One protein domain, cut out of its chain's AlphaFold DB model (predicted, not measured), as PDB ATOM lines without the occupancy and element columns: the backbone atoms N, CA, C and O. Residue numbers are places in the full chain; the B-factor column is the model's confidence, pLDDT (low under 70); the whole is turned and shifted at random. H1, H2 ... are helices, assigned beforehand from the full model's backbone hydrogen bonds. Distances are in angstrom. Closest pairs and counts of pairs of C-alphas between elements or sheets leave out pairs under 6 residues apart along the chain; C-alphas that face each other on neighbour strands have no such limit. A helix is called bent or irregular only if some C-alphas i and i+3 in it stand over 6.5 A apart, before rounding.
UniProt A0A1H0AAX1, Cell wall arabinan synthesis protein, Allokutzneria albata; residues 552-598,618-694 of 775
ATOM      1  N   PRO A 552      77.849 -28.303   6.539       50.03
ATOM      2  CA  PRO A 552      78.919 -27.928   7.463       50.03
ATOM      3  C   PRO A 552      78.499 -26.755   8.362       50.03
ATOM      4  O   PRO A 552      77.803 -25.850   7.898       50.03
ATOM      5  N   ARG A 553      78.923 -26.783   9.632       52.19
ATOM      6  CA  ARG A 553      78.624 -25.756  10.647       52.19
ATOM      7  C   ARG A 553      79.139 -24.367  10.216       52.19
ATOM      8  O   ARG A 553      80.185 -24.271   9.575       52.19
ATOM      9  N   GLY A 554      78.429 -23.304  10.609       54.91
ATOM     10  CA  GLY A 554      78.867 -21.900  10.486       54.91
ATOM     11  C   GLY A 554      78.149 -21.062   9.413       54.91
ATOM     12  O   GLY A 554      77.272 -21.548   8.697       54.91
ATOM     13  N   ALA A 555      78.545 -19.788   9.275       55.84
ATOM     14  CA  ALA A 555      77.922 -18.782   8.392       55.84
ATOM     15  C   ALA A 555      77.795 -19.213   6.912       55.84
ATOM     16  O   ALA A 555      76.896 -18.774   6.198       55.84
ATOM     17  N   ARG A 556      78.639 -20.151   6.458       61.25
ATOM     18  CA  ARG A 556      78.631 -20.699   5.089       61.25
ATOM     19  C   ARG A 556      77.368 -21.505   4.740       61.25
ATOM     20  O   ARG A 556      77.104 -21.721   3.560       61.25
ATOM     21  N   ALA A 557      76.599 -21.959   5.733       65.38
ATOM     22  CA  ALA A 557      75.311 -22.633   5.534       65.38
ATOM     23  C   ALA A 557      74.097 -21.693   5.659       65.38
ATOM     24  O   ALA A 557      73.006 -22.056   5.219       65.38
ATOM     25  N   LEU A 558      74.287 -20.494   6.221       71.25
ATOM     26  CA  LEU A 558      73.218 -19.529   6.472       71.25
ATOM     27  C   LEU A 558      72.675 -18.949   5.163       71.25
ATOM     28  O   LEU A 558      71.480 -19.046   4.910       71.25
ATOM     29  N   VAL A 559      73.553 -18.424   4.304       75.38
ATOM     30  CA  VAL A 559      73.148 -17.769   3.047       75.38
ATOM     31  C   VAL A 559      72.360 -18.717   2.128       75.38
ATOM     32  O   VAL A 559      71.248 -18.360   1.749       75.38
ATOM     33  N   PRO A 560      72.816 -19.952   1.821       74.56
ATOM     34  CA  PRO A 560      72.018 -20.879   1.012       74.56
ATOM     35  C   PRO A 560      70.692 -21.281   1.674       74.56
ATOM     36  O   PRO A 560      69.703 -21.502   0.975       74.56
ATOM     37  N   GLY A 561      70.661 -21.379   3.009       77.50
ATOM     38  CA  GLY A 561      69.444 -21.653   3.773       77.50
ATOM     39  C   GLY A 561      68.421 -20.522   3.654       77.50
ATOM     40  O   GLY A 561      67.266 -20.790   3.336       77.50
ATOM     41  N   LEU A 562      68.862 -19.270   3.820       80.88
ATOM     42  CA  LEU A 562      68.034 -18.071   3.671       80.88
ATOM     43  C   LEU A 562      67.548 -17.877   2.233       80.88
ATOM     44  O   LEU A 562      66.375 -17.597   2.037       80.88
ATOM     45  N   VAL A 563      68.399 -18.097   1.226       83.06
ATOM     46  CA  VAL A 563      67.988 -18.044  -0.192       83.06
ATOM     47  C   VAL A 563      66.931 -19.107  -0.492       83.06
ATOM     48  O   VAL A 563      65.919 -18.805  -1.116       83.06
ATOM     49  N   THR A 564      67.120 -20.339  -0.004       84.69
ATOM     50  CA  THR A 564      66.122 -21.415  -0.152       84.69
ATOM     51  C   THR A 564      64.801 -21.030   0.505       84.69
ATOM     52  O   THR A 564      63.738 -21.223  -0.079       84.69
ATOM     53  N   ALA A 565      64.866 -20.478   1.715       86.56
ATOM     54  CA  ALA A 565      63.706 -20.036   2.465       86.56
ATOM     55  C   ALA A 565      62.957 -18.886   1.777       86.56
ATOM     56  O   ALA A 565      61.746 -18.979   1.605       86.56
ATOM     57  N   ALA A 566      63.672 -17.848   1.339       89.62
ATOM     58  CA  ALA A 566      63.107 -16.707   0.626       89.62
ATOM     59  C   ALA A 566      62.457 -17.143  -0.692       89.62
ATOM     60  O   ALA A 566      61.313 -16.788  -0.954       89.62
ATOM     61  N   LEU A 567      63.141 -17.986  -1.475       92.06
ATOM     62  CA  LEU A 567      62.602 -18.523  -2.722       92.06
ATOM     63  C   LEU A 567      61.349 -19.375  -2.477       92.06
ATOM     64  O   LEU A 567      60.360 -19.225  -3.189       92.06
ATOM     65  N   THR A 568      61.365 -20.237  -1.456       92.56
ATOM     66  CA  THR A 568      60.216 -21.088  -1.103       92.56
ATOM     67  C   THR A 568      59.031 -20.253  -0.617       92.56
ATOM     68  O   THR A 568      57.910 -20.482  -1.057       92.56
ATOM     69  N   GLY A 569      59.269 -19.263   0.250       93.88
ATOM     70  CA  GLY A 569      58.234 -18.359   0.755       93.88
ATOM     71  C   GLY A 569      57.623 -17.493  -0.348       93.88
ATOM     72  O   GLY A 569      56.404 -17.429  -0.461       93.88
ATOM     73  N   ALA A 570      58.449 -16.905  -1.220       95.12
ATOM     74  CA  ALA A 570      57.974 -16.156  -2.385       95.12
ATOM     75  C   ALA A 570      57.168 -17.045  -3.344       95.12
ATOM     76  O   ALA A 570      56.126 -16.641  -3.850       95.12
ATOM     77  N   THR A 571      57.609 -18.287  -3.547       95.81
ATOM     78  CA  THR A 571      56.872 -19.261  -4.358       95.81
ATOM     79  C   THR A 571      55.514 -19.595  -3.746       95.81
ATOM     80  O   THR A 571      54.526 -19.662  -4.470       95.81
ATOM     81  N   ALA A 572      55.446 -19.774  -2.424       96.62
ATOM     82  CA  ALA A 572      54.193 -20.029  -1.724       96.62
ATOM     83  C   ALA A 572      53.212 -18.858  -1.888       96.62
ATOM     84  O   ALA A 572      52.054 -19.082  -2.227       96.62
ATOM     85  N   VAL A 573      53.691 -17.617  -1.750       96.75
ATOM     86  CA  VAL A 573      52.901 -16.400  -1.997       96.75
ATOM     87  C   VAL A 573      52.274 -16.413  -3.391       96.75
ATOM     88  O   VAL A 573      51.062 -16.271  -3.516       96.75
ATOM     89  N   VAL A 574      53.076 -16.641  -4.436       96.75
ATOM     90  CA  VAL A 574      52.588 -16.638  -5.827       96.75
ATOM     91  C   VAL A 574      51.654 -17.819  -6.105       96.75
ATOM     92  O   VAL A 574      50.664 -17.673  -6.826       96.75
ATOM     93  N   ALA A 575      51.940 -18.987  -5.524       96.69
ATOM     94  CA  ALA A 575      51.100 -20.168  -5.667       96.69
ATOM     95  C   ALA A 575      49.708 -19.941  -5.066       96.69
ATOM     96  O   ALA A 575      48.712 -20.139  -5.752       96.69
ATOM     97  N   PHE A 576      49.630 -19.456  -3.826       97.19
ATOM     98  CA  PHE A 576      48.361 -19.206  -3.136       97.19
ATOM     99  C   PHE A 576      47.667 -17.895  -3.537       97.19
ATOM    100  O   PHE A 576      46.584 -17.605  -3.039       97.19
ATOM    101  N   ALA A 577      48.253 -17.127  -4.458       94.75
ATOM    102  CA  ALA A 577      47.596 -16.026  -5.165       94.75
ATOM    103  C   ALA A 577      46.887 -16.488  -6.458       94.75
ATOM    104  O   ALA A 577      46.616 -15.676  -7.339       94.75
ATOM    105  N   GLY A 578      46.688 -17.797  -6.640       94.38
ATOM    106  CA  GLY A 578      45.789 -18.337  -7.660       94.38
ATOM    107  C   GLY A 578      44.369 -18.509  -7.109       94.38
ATOM    108  O   GLY A 578      44.214 -18.750  -5.908       94.38
ATOM    109  N   PRO A 579      43.329 -18.428  -7.954       93.94
ATOM    110  CA  PRO A 579      41.955 -18.679  -7.527       93.94
ATOM    111  C   PRO A 579      41.737 -20.157  -7.187       93.94
ATOM    112  O   PRO A 579      42.417 -21.042  -7.721       93.94
ATOM    113  N   ASN A 580      40.767 -20.449  -6.320       95.38
ATOM    114  CA  ASN A 580      40.238 -21.796  -6.093       95.38
ATOM    115  C   ASN A 580      39.212 -22.198  -7.166       95.38
ATOM    116  O   ASN A 580      38.151 -22.707  -6.839       95.38
ATOM    117  N   LEU A 581      39.535 -21.963  -8.439       90.44
ATOM    118  CA  LEU A 581      38.630 -22.190  -9.563       90.44
ATOM    119  C   LEU A 581      38.955 -23.507 -10.286       90.44
ATOM    120  O   LEU A 581      40.115 -23.773 -10.633       90.44
ATOM    121  N   TRP A 582      37.934 -24.324 -10.531       91.00
ATOM    122  CA  TRP A 582      38.040 -25.653 -11.139       91.00
ATOM    123  C   TRP A 582      37.149 -25.789 -12.379       91.00
ATOM    124  O   TRP A 582      36.320 -24.934 -12.663       91.00
ATOM    125  N   TYR A 583      37.365 -26.836 -13.179       87.62
ATOM    126  CA  TYR A 583      36.632 -27.003 -14.433       87.62
ATOM    127  C   TYR A 583      35.232 -27.593 -14.205       87.62
ATOM    128  O   TYR A 583      35.082 -28.607 -13.506       87.62
ATOM    129  N   GLY A 584      34.235 -26.981 -14.851       82.88
ATOM    130  CA  GLY A 584      32.853 -27.454 -14.912       82.88
ATOM    131  C   GLY A 584      32.259 -27.744 -13.535       82.88
ATOM    132  O   GLY A 584      32.450 -27.004 -12.572       82.88
ATOM    133  N   PHE A 585      31.599 -28.894 -13.414       85.81
ATOM    134  CA  PHE A 585      30.950 -29.325 -12.173       85.81
ATOM    135  C   PHE A 585      31.889 -29.561 -10.979       85.81
ATOM    136  O   PHE A 585      31.415 -29.781  -9.867       85.81
ATOM    137  N   SER A 586      33.211 -29.531 -11.175       89.12
ATOM    138  CA  SER A 586      34.173 -29.593 -10.062       89.12
ATOM    139  C   SER A 586      34.178 -28.328  -9.213       89.12
ATOM    140  O   SER A 586      34.678 -28.351  -8.086       89.12
ATOM    141  N   ASP A 587      33.699 -27.222  -9.779       88.75
ATOM    142  CA  ASP A 587      33.714 -25.909  -9.142       88.75
ATOM    143  C   ASP A 587      32.504 -25.676  -8.224       88.75
ATOM    144  O   ASP A 587      32.500 -24.801  -7.360       88.75
ATOM    145  N   TRP A 588      31.473 -26.510  -8.354       86.88
ATOM    146  CA  TRP A 588      30.242 -26.383  -7.584       86.88
ATOM    147  C   TRP A 588      30.467 -26.594  -6.086       86.88
ATOM    148  O   TRP A 588      30.969 -27.628  -5.643       86.88
ATOM    149  N   GLY A 589      30.058 -25.598  -5.295       88.25
ATOM    150  CA  GLY A 589      30.163 -25.610  -3.834       88.25
ATOM    151  C   GLY A 589      31.557 -25.294  -3.293       88.25
ATOM    152  O   GLY A 589      31.743 -25.299  -2.066       88.25
ATOM    153  N   GLN A 590      32.528 -25.002  -4.165       92.94
ATOM    154  CA  GLN A 590      33.881 -24.652  -3.750       92.94
ATOM    155  C   GLN A 590      33.882 -23.442  -2.792       92.94
ATOM    156  O   GLN A 590      33.005 -22.568  -2.842       92.94
ATOM    157  N   PRO A 591      34.784 -23.430  -1.795       92.38
ATOM    158  CA  PRO A 591      34.965 -22.284  -0.918       92.38
ATOM    159  C   PRO A 591      35.753 -21.166  -1.602       92.38
ATOM    160  O   PRO A 591      36.526 -21.422  -2.524       92.38
ATOM    161  N   PHE A 592      35.631 -19.978  -0.998       91.88
ATOM    162  CA  PHE A 592      36.261 -18.705  -1.369       91.88
ATOM    163  C   PHE A 592      35.604 -18.026  -2.574       91.88
ATOM    164  O   PHE A 592      35.697 -18.515  -3.685       91.88
ATOM    165  N   GLY A 593      35.004 -16.854  -2.360       85.62
ATOM    166  CA  GLY A 593      34.429 -16.053  -3.440       85.62
ATOM    167  C   GLY A 593      33.130 -16.616  -4.018       85.62
ATOM    168  O   GLY A 593      32.440 -17.420  -3.387       85.62
ATOM    169  N   ASP A 594      32.785 -16.113  -5.199       80.69
ATOM    170  CA  ASP A 594      31.580 -16.470  -5.938       80.69
ATOM    171  C   ASP A 594      31.927 -17.371  -7.130       80.69
ATOM    172  O   ASP A 594      32.724 -16.996  -7.988       80.69
ATOM    173  N   HIS A 595      31.292 -18.543  -7.162       80.94
ATOM    174  CA  HIS A 595      31.445 -19.592  -8.173       80.94
ATOM    175  C   HIS A 595      30.220 -19.694  -9.106       80.94
ATOM    176  O   HIS A 595      30.067 -20.666  -9.841       80.94
ATOM    177  N   SER A 596      29.295 -18.729  -9.042       60.84
ATOM    178  CA  SER A 596      28.006 -18.777  -9.746       60.84
ATOM    179  C   SER A 596      28.019 -18.210 -11.172       60.84
ATOM    180  O   SER A 596      26.989 -18.262 -11.842       60.84
ATOM    181  N   SER A 597      29.148 -17.678 -11.659       54.22
ATOM    182  CA  SER A 597      29.191 -16.882 -12.897       54.22
ATOM    183  C   SER A 597      30.036 -17.483 -14.027       54.22
ATOM    184  O   SER A 597      31.169 -17.926 -13.843       54.22
ATOM    185  N   GLU A 598      29.460 -17.441 -15.232       52.44
ATOM    186  CA  GLU A 598      30.098 -17.751 -16.513       52.44
ATOM    187  C   GLU A 598      31.248 -16.766 -16.775       52.44
ATOM    188  O   GLU A 598      31.045 -15.550 -16.761       52.44
ATOM    189  N   ALA A 618      38.771 -12.647  -5.020       89.25
ATOM    190  CA  ALA A 618      37.847 -13.112  -3.986       89.25
ATOM    191  C   ALA A 618      37.877 -14.643  -3.798       89.25
ATOM    192  O   ALA A 618      37.579 -15.128  -2.707       89.25
ATOM    193  N   MET A 619      38.283 -15.392  -4.831       92.62
ATOM    194  CA  MET A 619      38.436 -16.853  -4.799       92.62
ATOM    195  C   MET A 619      39.811 -17.326  -4.303       92.62
ATOM    196  O   MET A 619      40.105 -18.523  -4.326       92.62
ATOM    197  N   HIS A 620      40.697 -16.422  -3.874       94.75
ATOM    198  CA  HIS A 620      41.990 -16.820  -3.318       94.75
ATOM    199  C   HIS A 620      41.811 -17.559  -1.980       94.75
ATOM    200  O   HIS A 620      41.047 -17.101  -1.128       94.75
ATOM    201  N   PRO A 621      42.551 -18.656  -1.728       96.25
ATOM    202  CA  PRO A 621      42.475 -19.359  -0.454       96.25
ATOM    203  C   PRO A 621      42.826 -18.481   0.753       96.25
ATOM    204  O   PRO A 621      43.880 -17.834   0.788       96.25
ATOM    205  N   THR A 622      41.989 -18.525   1.788       94.38
ATOM    206  CA  THR A 622      42.182 -17.782   3.042       94.38
ATOM    207  C   THR A 622      42.117 -18.698   4.265       94.38
ATOM    208  O   THR A 622      41.432 -19.721   4.282       94.38
ATOM    209  N   LEU A 623      42.841 -18.320   5.319       89.62
ATOM    210  CA  LEU A 623      42.695 -18.862   6.665       89.62
ATOM    211  C   LEU A 623      42.031 -17.787   7.536       89.62
ATOM    212  O   LEU A 623      42.695 -16.878   8.040       89.62
ATOM    213  N   GLY A 624      40.704 -17.855   7.662       88.56
ATOM    214  CA  GLY A 624      39.921 -16.763   8.245       88.56
ATOM    215  C   GLY A 624      40.113 -15.473   7.430       88.56
ATOM    216  O   GLY A 624      39.940 -15.512   6.213       88.56
ATOM    217  N   PRO A 625      40.506 -14.341   8.045       89.31
ATOM    218  CA  PRO A 625      40.723 -13.088   7.323       89.31
ATOM    219  C   PRO A 625      42.078 -13.013   6.597       89.31
ATOM    220  O   PRO A 625      42.342 -12.025   5.919       89.31
ATOM    221  N   VAL A 626      42.969 -14.000   6.758       93.38
ATOM    222  CA  VAL A 626      44.340 -13.935   6.228       93.38
ATOM    223  C   VAL A 626      44.449 -14.734   4.925       93.38
ATOM    224  O   VAL A 626      44.348 -15.961   4.966       93.38
ATOM    225  N   PRO A 627      44.715 -14.098   3.768       94.00
ATOM    226  CA  PRO A 627      44.989 -14.817   2.527       94.00
ATOM    227  C   PRO A 627      46.252 -15.667   2.645       94.00
ATOM    228  O   PRO A 627      47.275 -15.204   3.152       94.00
ATOM    229  N   LEU A 628      46.227 -16.887   2.110       95.62
ATOM    230  CA  LEU A 628      47.424 -17.728   2.042       95.62
ATOM    231  C   LEU A 628      48.481 -17.150   1.089       95.62
ATOM    232  O   LEU A 628      49.662 -17.452   1.233       95.62
ATOM    233  N   GLY A 629      48.084 -16.269   0.167       94.25
ATOM    234  CA  GLY A 629      48.995 -15.450  -0.635       94.25
ATOM    235  C   GLY A 629      49.663 -14.296   0.133       94.25
ATOM    236  O   GLY A 629      50.418 -13.536  -0.461       94.25
ATOM    237  N   ASN A 630      49.415 -14.113   1.437       95.38
ATOM    238  CA  ASN A 630      50.016 -13.018   2.203       95.38
ATOM    239  C   ASN A 630      51.519 -13.277   2.479       95.38
ATOM    240  O   ASN A 630      51.859 -14.270   3.129       95.38
ATOM    241  N   PRO A 631      52.443 -12.383   2.070       95.19
ATOM    242  CA  PRO A 631      53.878 -12.561   2.312       95.19
ATOM    243  C   PRO A 631      54.262 -12.585   3.796       95.19
ATOM    244  O   PRO A 631      55.191 -13.303   4.175       95.19
ATOM    245  N   LEU A 632      53.539 -11.861   4.658       95.19
ATOM    246  CA  LEU A 632      53.819 -11.823   6.096       95.19
ATOM    247  C   LEU A 632      53.548 -13.175   6.767       95.19
ATOM    248  O   LEU A 632      54.289 -13.567   7.670       95.19
ATOM    249  N   LEU A 633      52.544 -13.919   6.287       94.69
ATOM    250  CA  LEU A 633      52.235 -15.265   6.773       94.69
ATOM    251  C   LEU A 633      53.435 -16.196   6.574       94.69
ATOM    252  O   LEU A 633      53.913 -16.817   7.523       94.69
ATOM    253  N   TRP A 634      53.971 -16.257   5.354       94.44
ATOM    254  CA  TRP A 634      55.105 -17.129   5.043       94.44
ATOM    255  C   TRP A 634      56.412 -16.654   5.684       94.44
ATOM    256  O   TRP A 634      57.245 -17.489   6.043       94.44
ATOM    257  N   GLY A 635      56.564 -15.347   5.917       92.94
ATOM    258  CA  GLY A 635      57.631 -14.798   6.755       92.94
ATOM    259  C   GLY A 635      57.567 -15.319   8.196       92.94
ATOM    260  O   GLY A 635      58.565 -15.820   8.717       92.94
ATOM    261  N   ALA A 636      56.387 -15.291   8.821       93.38
ATOM    262  CA  ALA A 636      56.184 -15.810  10.175       93.38
ATOM    263  C   ALA A 636      56.401 -17.334  10.258       93.38
ATOM    264  O   ALA A 636      57.097 -17.819  11.155       93.38
ATOM    265  N   VAL A 637      55.879 -18.098   9.288       92.62
ATOM    266  CA  VAL A 637      56.081 -19.557   9.199       92.62
ATOM    267  C   VAL A 637      57.561 -19.902   9.030       92.62
ATOM    268  O   VAL A 637      58.054 -20.845   9.656       92.62
ATOM    269  N   LEU A 638      58.299 -19.132   8.225       90.12
ATOM    270  CA  LEU A 638      59.742 -19.290   8.086       90.12
ATOM    271  C   LEU A 638      60.456 -19.085   9.427       90.12
ATOM    272  O   LEU A 638      61.254 -19.938   9.820       90.12
ATOM    273  N   VAL A 639      60.162 -17.996  10.142       90.25
ATOM    274  CA  VAL A 639      60.753 -17.729  11.463       90.25
ATOM    275  C   VAL A 639      60.473 -18.893  12.414       90.25
ATOM    276  O   VAL A 639      61.404 -19.411  13.031       90.25
ATOM    277  N   ALA A 640      59.236 -19.394  12.465       89.44
ATOM    278  CA  ALA A 640      58.885 -20.559  13.274       89.44
ATOM    279  C   ALA A 640      59.685 -21.818  12.879       89.44
ATOM    280  O   ALA A 640      60.233 -22.510  13.743       89.44
ATOM    281  N   CYS A 641      59.827 -22.097  11.578       86.25
ATOM    282  CA  CYS A 641      60.618 -23.226  11.081       86.25
ATOM    283  C   CYS A 641      62.097 -23.121  11.477       86.25
ATOM    284  O   CYS A 641      62.705 -24.130  11.852       86.25
ATOM    285  N   LEU A 642      62.670 -21.914  11.420       83.94
ATOM    286  CA  LEU A 642      64.043 -21.631  11.836       83.94
ATOM    287  C   LEU A 642      64.217 -21.794  13.353       83.94
ATOM    288  O   LEU A 642      65.153 -22.473  13.777       83.94
ATOM    289  N   LEU A 643      63.294 -21.274  14.169       85.38
ATOM    290  CA  LEU A 643      63.300 -21.426  15.632       85.38
ATOM    291  C   LEU A 643      63.219 -22.897  16.058       85.38
ATOM    292  O   LEU A 643      63.984 -23.357  16.907       85.38
ATOM    293  N   LEU A 644      62.346 -23.680  15.423       80.88
ATOM    294  CA  LEU A 644      62.268 -25.119  15.665       80.88
ATOM    295  C   LEU A 644      63.540 -25.846  15.217       80.88
ATOM    296  O   LEU A 644      63.852 -26.923  15.728       80.88
ATOM    297  N   ALA A 645      64.237 -25.339  14.200       77.25
ATOM    298  CA  ALA A 645      65.466 -25.948  13.706       77.25
ATOM    299  C   ALA A 645      66.665 -25.624  14.608       77.25
ATOM    300  O   ALA A 645      67.544 -26.470  14.760       77.25
ATOM    301  N   LEU A 646      66.657 -24.457  15.261       76.50
ATOM    302  CA  LEU A 646      67.631 -24.061  16.283       76.50
ATOM    303  C   LEU A 646      67.598 -24.975  17.517       76.50
ATOM    304  O   LEU A 646      68.633 -25.202  18.132       76.50
ATOM    305  N   ARG A 647      66.437 -25.561  17.845       73.44
ATOM    306  CA  ARG A 647      66.303 -26.545  18.939       73.44
ATOM    307  C   ARG A 647      66.975 -27.898  18.644       73.44
ATOM    308  O   ARG A 647      67.108 -28.723  19.544       73.44
ATOM    309  N   GLY A 648      67.384 -28.159  17.399       65.06
ATOM    310  CA  GLY A 648      68.098 -29.380  17.014       65.06
ATOM    311  C   GLY A 648      69.603 -29.293  17.291       65.06
ATOM    312  O   GLY A 648      70.241 -28.298  16.959       65.06
ATOM    313  N   ARG A 649      70.206 -30.360  17.836       56.62
ATOM    314  CA  ARG A 649      71.624 -30.393  18.273       56.62
ATOM    315  C   ARG A 649      72.676 -30.367  17.138       56.62
ATOM    316  O   ARG A 649      73.871 -30.387  17.422       56.62
ATOM    317  N   ASP A 650      72.273 -30.268  15.867       54.97
ATOM    318  CA  ASP A 650      73.142 -30.584  14.714       54.97
ATOM    319  C   ASP A 650      73.639 -29.389  13.868       54.97
ATOM    320  O   ASP A 650      74.189 -29.584  12.787       54.97
ATOM    321  N   GLY A 651      73.530 -28.140  14.336       53.00
ATOM    322  CA  GLY A 651      74.281 -26.991  13.779       53.00
ATOM    323  C   GLY A 651      73.977 -26.570  12.323       53.00
ATOM    324  O   GLY A 651      74.579 -25.615  11.835       53.00
ATOM    325  N   GLY A 652      73.040 -27.236  11.638       58.56
ATOM    326  CA  GLY A 652      72.546 -26.933  10.284       58.56
ATOM    327  C   GLY A 652      71.132 -26.339  10.267       58.56
ATOM    328  O   GLY A 652      70.343 -26.650   9.376       58.56
ATOM    329  N   TRP A 653      70.787 -25.532  11.273       64.81
ATOM    330  CA  TRP A 653      69.419 -25.072  11.537       64.81
ATOM    331  C   TRP A 653      68.793 -24.279  10.380       64.81
ATOM    332  O   TRP A 653      67.619 -24.473  10.095       64.81
ATOM    333  N   ALA A 654      69.558 -23.456   9.654       63.53
ATOM    334  CA  ALA A 654      69.025 -22.687   8.525       63.53
ATOM    335  C   ALA A 654      68.590 -23.592   7.356       63.53
ATOM    336  O   ALA A 654      67.508 -23.418   6.803       63.53
ATOM    337  N   ALA A 655      69.398 -24.604   7.016       68.00
ATOM    338  CA  ALA A 655      69.073 -25.583   5.976       68.00
ATOM    339  C   ALA A 655      67.950 -26.543   6.406       68.00
ATOM    340  O   ALA A 655      67.121 -26.947   5.594       68.00
ATOM    341  N   ALA A 656      67.903 -26.904   7.691       75.12
ATOM    342  CA  ALA A 656      66.809 -27.694   8.245       75.12
ATOM    343  C   ALA A 656      65.498 -26.891   8.306       75.12
ATOM    344  O   ALA A 656      64.439 -27.434   8.010       75.12
ATOM    345  N   GLY A 657      65.561 -25.602   8.648       78.00
ATOM    346  CA  GLY A 657      64.413 -24.699   8.683       78.00
ATOM    347  C   GLY A 657      63.846 -24.421   7.294       78.00
ATOM    348  O   GLY A 657      62.636 -24.496   7.114       78.00
ATOM    349  N   SER A 658      64.694 -24.199   6.287       81.06
ATOM    350  CA  SER A 658      64.234 -24.002   4.907       81.06
ATOM    351  C   SER A 658      63.646 -25.275   4.286       81.06
ATOM    352  O   SER A 658      62.611 -25.213   3.627       81.06
ATOM    353  N   ALA A 659      64.230 -26.446   4.564       84.44
ATOM    354  CA  ALA A 659      63.638 -27.729   4.183       84.44
ATOM    355  C   ALA A 659      62.277 -27.957   4.866       84.44
ATOM    356  O   ALA A 659      61.343 -28.433   4.227       84.44
ATOM    357  N   ARG A 660      62.138 -27.576   6.145       88.25
ATOM    358  CA  ARG A 660      60.854 -27.618   6.861       88.25
ATOM    359  C   ARG A 660      59.826 -26.675   6.252       88.25
ATOM    360  O   ARG A 660      58.700 -27.111   6.066       88.25
ATOM    361  N   LEU A 661      60.203 -25.448   5.886       91.88
ATOM    362  CA  LEU A 661      59.300 -24.527   5.192       91.88
ATOM    363  C   LEU A 661      58.768 -25.156   3.898       91.88
ATOM    364  O   LEU A 661      57.566 -25.148   3.671       91.88
ATOM    365  N   LEU A 662      59.639 -25.770   3.090       92.69
ATOM    366  CA  LEU A 662      59.229 -26.458   1.864       92.69
ATOM    367  C   LEU A 662      58.261 -27.623   2.134       92.69
ATOM    368  O   LEU A 662      57.341 -27.848   1.351       92.69
ATOM    369  N   VAL A 663      58.445 -28.363   3.230       94.75
ATOM    370  CA  VAL A 663      57.494 -29.404   3.659       94.75
ATOM    371  C   VAL A 663      56.170 -28.788   4.106       94.75
ATOM    372  O   VAL A 663      55.125 -29.294   3.716       94.75
ATOM    373  N   VAL A 664      56.199 -27.696   4.875       96.06
ATOM    374  CA  VAL A 664      54.991 -27.005   5.346       96.06
ATOM    375  C   VAL A 664      54.177 -26.483   4.167       96.06
ATOM    376  O   VAL A 664      52.991 -26.764   4.109       96.06
ATOM    377  N   VAL A 665      54.797 -25.816   3.188       96.56
ATOM    378  CA  VAL A 665      54.086 -25.310   1.999       96.56
ATOM    379  C   VAL A 665      53.403 -26.447   1.233       96.56
ATOM    380  O   VAL A 665      52.230 -26.340   0.884       96.56
ATOM    381  N   GLN A 666      54.109 -27.561   1.007       97.69
ATOM    382  CA  GLN A 666      53.533 -28.731   0.337       97.69
ATOM    383  C   GLN A 666      52.398 -29.368   1.152       97.69
ATOM    384  O   GLN A 666      51.364 -29.723   0.592       97.69
ATOM    385  N   ALA A 667      52.570 -29.501   2.471       98.00
ATOM    386  CA  ALA A 667      51.551 -30.048   3.364       98.00
ATOM    387  C   ALA A 667      50.303 -29.162   3.403       98.00
ATOM    388  O   ALA A 667      49.199 -29.689   3.319       98.00
ATOM    389  N   THR A 668      50.470 -27.838   3.448       97.44
ATOM    390  CA  THR A 668      49.370 -26.874   3.342       97.44
ATOM    391  C   THR A 668      48.636 -27.034   2.017       97.44
ATOM    392  O   THR A 668      47.412 -27.096   2.023       97.44
ATOM    393  N   ALA A 669      49.355 -27.160   0.896       97.81
ATOM    394  CA  ALA A 669      48.730 -27.347  -0.411       97.81
ATOM    395  C   ALA A 669      47.897 -28.639  -0.474       97.81
ATOM    396  O   ALA A 669      46.741 -28.598  -0.876       97.81
ATOM    397  N   VAL A 670      48.442 -29.776  -0.022       98.38
ATOM    398  CA  VAL A 670      47.712 -31.058  -0.017       98.38
ATOM    399  C   VAL A 670      46.529 -31.031   0.950       98.38
ATOM    400  O   VAL A 670      45.440 -31.462   0.585       98.38
ATOM    401  N   ALA A 671      46.716 -30.510   2.166       97.94
ATOM    402  CA  ALA A 671      45.654 -30.435   3.165       97.94
ATOM    403  C   ALA A 671      44.503 -29.538   2.698       97.94
ATOM    404  O   ALA A 671      43.344 -29.930   2.810       97.94
ATOM    405  N   LEU A 672      44.822 -28.372   2.128       97.50
ATOM    406  CA  LEU A 672      43.826 -27.479   1.553       97.50
ATOM    407  C   LEU A 672      43.092 -28.155   0.393       97.50
ATOM    408  O   LEU A 672      41.873 -28.082   0.332       97.50
ATOM    409  N   LEU A 673      43.811 -28.854  -0.487       97.31
ATOM    410  CA  LEU A 673      43.220 -29.496  -1.659       97.31
ATOM    411  C   LEU A 673      42.219 -30.585  -1.250       97.31
ATOM    412  O   LEU A 673      41.098 -30.623  -1.749       97.31
ATOM    413  N   VAL A 674      42.595 -31.426  -0.283       97.50
ATOM    414  CA  VAL A 674      41.690 -32.428   0.297       97.50
ATOM    415  C   VAL A 674      40.504 -31.754   0.986       97.50
ATOM    416  O   VAL A 674      39.373 -32.204   0.813       97.50
ATOM    417  N   ALA A 675      40.729 -30.668   1.730       96.81
ATOM    418  CA  ALA A 675      39.665 -29.958   2.428       96.81
ATOM    419  C   ALA A 675      38.634 -29.356   1.462       96.81
ATOM    420  O   ALA A 675      37.446 -29.618   1.628       96.81
ATOM    421  N   VAL A 676      39.059 -28.603   0.439       96.00
ATOM    422  CA  VAL A 676      38.121 -27.922  -0.472       96.00
ATOM    423  C   VAL A 676      37.259 -28.917  -1.254       96.00
ATOM    424  O   VAL A 676      36.046 -28.745  -1.312       96.00
ATOM    425  N   PHE A 677      37.835 -30.031  -1.723       96.62
ATOM    426  CA  PHE A 677      37.083 -31.080  -2.425       96.62
ATOM    427  C   PHE A 677      36.265 -31.993  -1.508       96.62
ATOM    428  O   PHE A 677      35.326 -32.636  -1.967       96.62
ATOM    429  N   THR A 678      36.568 -32.036  -0.210       95.75
ATOM    430  CA  THR A 678      35.695 -32.700   0.770       95.75
ATOM    431  C   THR A 678      34.507 -31.809   1.137       95.75
ATOM    432  O   THR A 678      33.397 -32.299   1.313       95.75
ATOM    433  N   ILE A 679      34.726 -30.495   1.239       93.88
ATOM    434  CA  ILE A 679      33.708 -29.514   1.627       93.88
ATOM    435  C   ILE A 679      32.731 -29.232   0.479       93.88
ATOM    436  O   ILE A 679      31.532 -29.124   0.724       93.88
ATOM    437  N   ALA A 680      33.214 -29.109  -0.758       92.56
ATOM    438  CA  ALA A 680      32.404 -28.647  -1.885       92.56
ATOM    439  C   ALA A 680      31.137 -29.498  -2.147       92.56
ATOM    440  O   ALA A 680      30.044 -28.923  -2.211       92.56
ATOM    441  N   PRO A 681      31.202 -30.847  -2.169       91.44
ATOM    442  CA  PRO A 681      30.009 -31.684  -2.316       91.44
ATOM    443  C   PRO A 681      29.017 -31.562  -1.153       91.44
ATOM    444  O   PRO A 681      27.831 -31.802  -1.345       91.44
ATOM    445  N   LEU A 682      29.480 -31.192   0.047       91.25
ATOM    446  CA  LEU A 682      28.632 -31.023   1.234       91.25
ATOM    447  C   LEU A 682      27.892 -29.678   1.243       91.25
ATOM    448  O   LEU A 682      26.902 -29.530   1.956       91.25
ATOM    449  N   ARG A 683      28.373 -28.691   0.477       88.88
ATOM    450  CA  ARG A 683      27.771 -27.350   0.370       88.88
ATOM    451  C   ARG A 683      26.751 -27.228  -0.758       88.88
ATOM    452  O   ARG A 683      26.001 -26.255  -0.773       88.88
ATOM    453  N   THR A 684      26.720 -28.185  -1.681       77.19
ATOM    454  CA  THR A 684      25.833 -28.151  -2.848       77.19
ATOM    455  C   THR A 684      24.665 -29.116  -2.639       77.19
ATOM    456  O   THR A 684      24.883 -30.328  -2.633       77.19
ATOM    457  N   PRO A 685      23.422 -28.631  -2.466       75.50
ATOM    458  CA  PRO A 685      22.262 -29.512  -2.451       75.50
ATOM    459  C   PRO A 685      22.044 -30.106  -3.851       75.50
ATOM    460  O   PRO A 685      21.995 -29.375  -4.837       75.50
ATOM    461  N   GLY A 686      21.894 -31.430  -3.950       83.62
ATOM    462  CA  GLY A 686      21.583 -32.119  -5.207       83.62
ATOM    463  C   GLY A 686      22.737 -32.949  -5.773       83.62
ATOM    464  O   GLY A 686      23.369 -33.726  -5.054       83.62
ATOM    465  N   TRP A 687      22.952 -32.855  -7.087       87.19
ATOM    466  CA  TRP A 687      23.968 -33.649  -7.775       87.19
ATOM    467  C   TRP A 687      25.371 -33.069  -7.569       87.19
ATOM    468  O   TRP A 687      25.586 -31.862  -7.621       87.19
ATOM    469  N   SER A 688      26.342 -33.957  -7.377       89.31
ATOM    470  CA  SER A 688      27.767 -33.641  -7.385       89.31
ATOM    471  C   SER A 688      28.536 -34.798  -8.011       89.31
ATOM    472  O   SER A 688      28.092 -35.952  -7.948       89.31
ATOM    473  N   VAL A 689      29.721 -34.504  -8.556       90.88
ATOM    474  CA  VAL A 689      30.632 -35.522  -9.106       90.88
ATOM    475  C   VAL A 689      30.910 -36.609  -8.063       90.88
ATOM    476  O   VAL A 689      30.734 -37.792  -8.341       90.88
ATOM    477  N   ALA A 690      31.250 -36.217  -6.831       93.81
ATOM    478  CA  ALA A 690      31.529 -37.152  -5.743       93.81
ATOM    479  C   ALA A 690      30.324 -38.045  -5.407       93.81
ATOM    480  O   ALA A 690      30.474 -39.258  -5.254       93.81
ATOM    481  N   GLY A 691      29.121 -37.464  -5.332       92.19
ATOM    482  CA  GLY A 691      27.897 -38.220  -5.078       92.19
ATOM    483  C   GLY A 691      27.597 -39.240  -6.179       92.19
ATOM    484  O   GLY A 691      27.214 -40.367  -5.873       92.19
ATOM    485  N   SER A 692      27.802 -38.866  -7.444       90.94
ATOM    486  CA  SER A 692      27.623 -39.761  -8.595       90.94
ATOM    487  C   SER A 692      28.619 -40.922  -8.580       90.94
ATOM    488  O   SER A 692      28.230 -42.082  -8.718       90.94
ATOM    489  N   VAL A 693      29.892 -40.637  -8.290       93.50
ATOM    490  CA  VAL A 693      30.931 -41.669  -8.170       93.50
ATOM    491  C   VAL A 693      30.611 -42.668  -7.054       93.50
ATOM    492  O   VAL A 693      30.742 -43.871  -7.270       93.50
ATOM    493  N   LEU A 694      30.154 -42.205  -5.884       93.50
ATOM    494  CA  LEU A 694      29.781 -43.086  -4.765       93.50
ATOM    495  C   LEU A 694      28.580 -43.982  -5.075       93.50
ATOM    496  O   LEU A 694      28.538 -45.122  -4.618       93.50
TER     497      LEU A 694
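AT A GLANCE: This is residues 552 to 598 and 618 to 694 of the 775 residues of the protein "Cell wall arabinan synthesis protein" of Allokutzneria albata (UniProt A0A1H0AAX1). A long rod built on one long helix, H3, with H1 alongside its first half, running the same way, and H2 set slantwise to both, the three packed on one another at that end. Beyond the end of H1, loops without named helices lie beside the later half of H3, and the short H4 turns off across the far end of H3. The printed part has 124 residues with four named helices, in the order H1, H2, H3, H4, and no named strand; the class is all helix. The whole is loose, with a radius of gyration of the C-alphas of 18.5 A, and spans 60 by 28 by 22 A.

IN THESE COORDINATES: H1, residues 555 to 576, begins with C-alpha 555 at (77.922, -18.782, 8.392) and is 31.7 A long from first to last C-alpha. It is irregular, but only just: C-alphas 556 and 559 are 6.54 A apart. Residues 577 to 598 and 618 to 630 hold no named element; in the second stretch residues 622 to 623 form a short antiparallel pairing with residues 626 to 627. H2, residues 631 to 646, is 22.7 A long. H3, residues 653 to 683, is 43.2 A long, with C-alpha 653 at (69.419, -25.072, 11.537). It is irregular, but only just: C-alphas 678 and 681 are 6.55 A apart. H4, residues 689 to 694, ends with C-alpha 694 at (29.781, -43.086, -4.765).

HOW THE PARTS SIT: H3 is the hub, touching three other helices. H1 touches residues 654 to 665 of H3, at a shallow tilt of 15 degrees, the same way; the closest C-alphas are those of Gly 561 and Ala 655, 4.5 A apart. H2 touches residues 653 to 661 of H3, at a steep tilt of 51 degrees, opposite ways; the closest C-alphas are those of Leu 642 and Gly 657, 4.4 A apart. Residues 565 to 573 of H1 touch residues 631 to 638 of H2, opposite ways, at a tilt of 37 degrees, only just steep; the closest C-alphas are those of Gly 569 and Trp 634, 5.4 A apart. Of these three pairs 1 is at a shallow tilt, and the packing is mostly crossed, only just. H3 and H4 touch only at the corner by their link, and only just, with 3 pairs of C-alphas within 8 A, about perpendicular at 80 degrees; the closest C-alphas are those of Pro 681 and Ala 690, 6.6 A apart. H4 is apart from H1 and H2. Every O i to N i+4 pair is within hydrogen-bond range in H2 and H4; in H1 it is 16 of 18 and in H3 25 of 27.

THE WHOLE: The two C-alphas farthest apart are those of Gly 554 and Gly 686, 60.3 A. Residues 599 to 617 are not printed, and C-alphas 598 and 618 are 15.4 A apart across the cut, which lies in the link from H1 to H2. Of the links that are printed whole, H3 to H4 is tight and H2 to H3 is short. The mean pLDDT of the printed part is 85.7; residues 552 to 557, 596 to 598 and 648 to 655 are under 70.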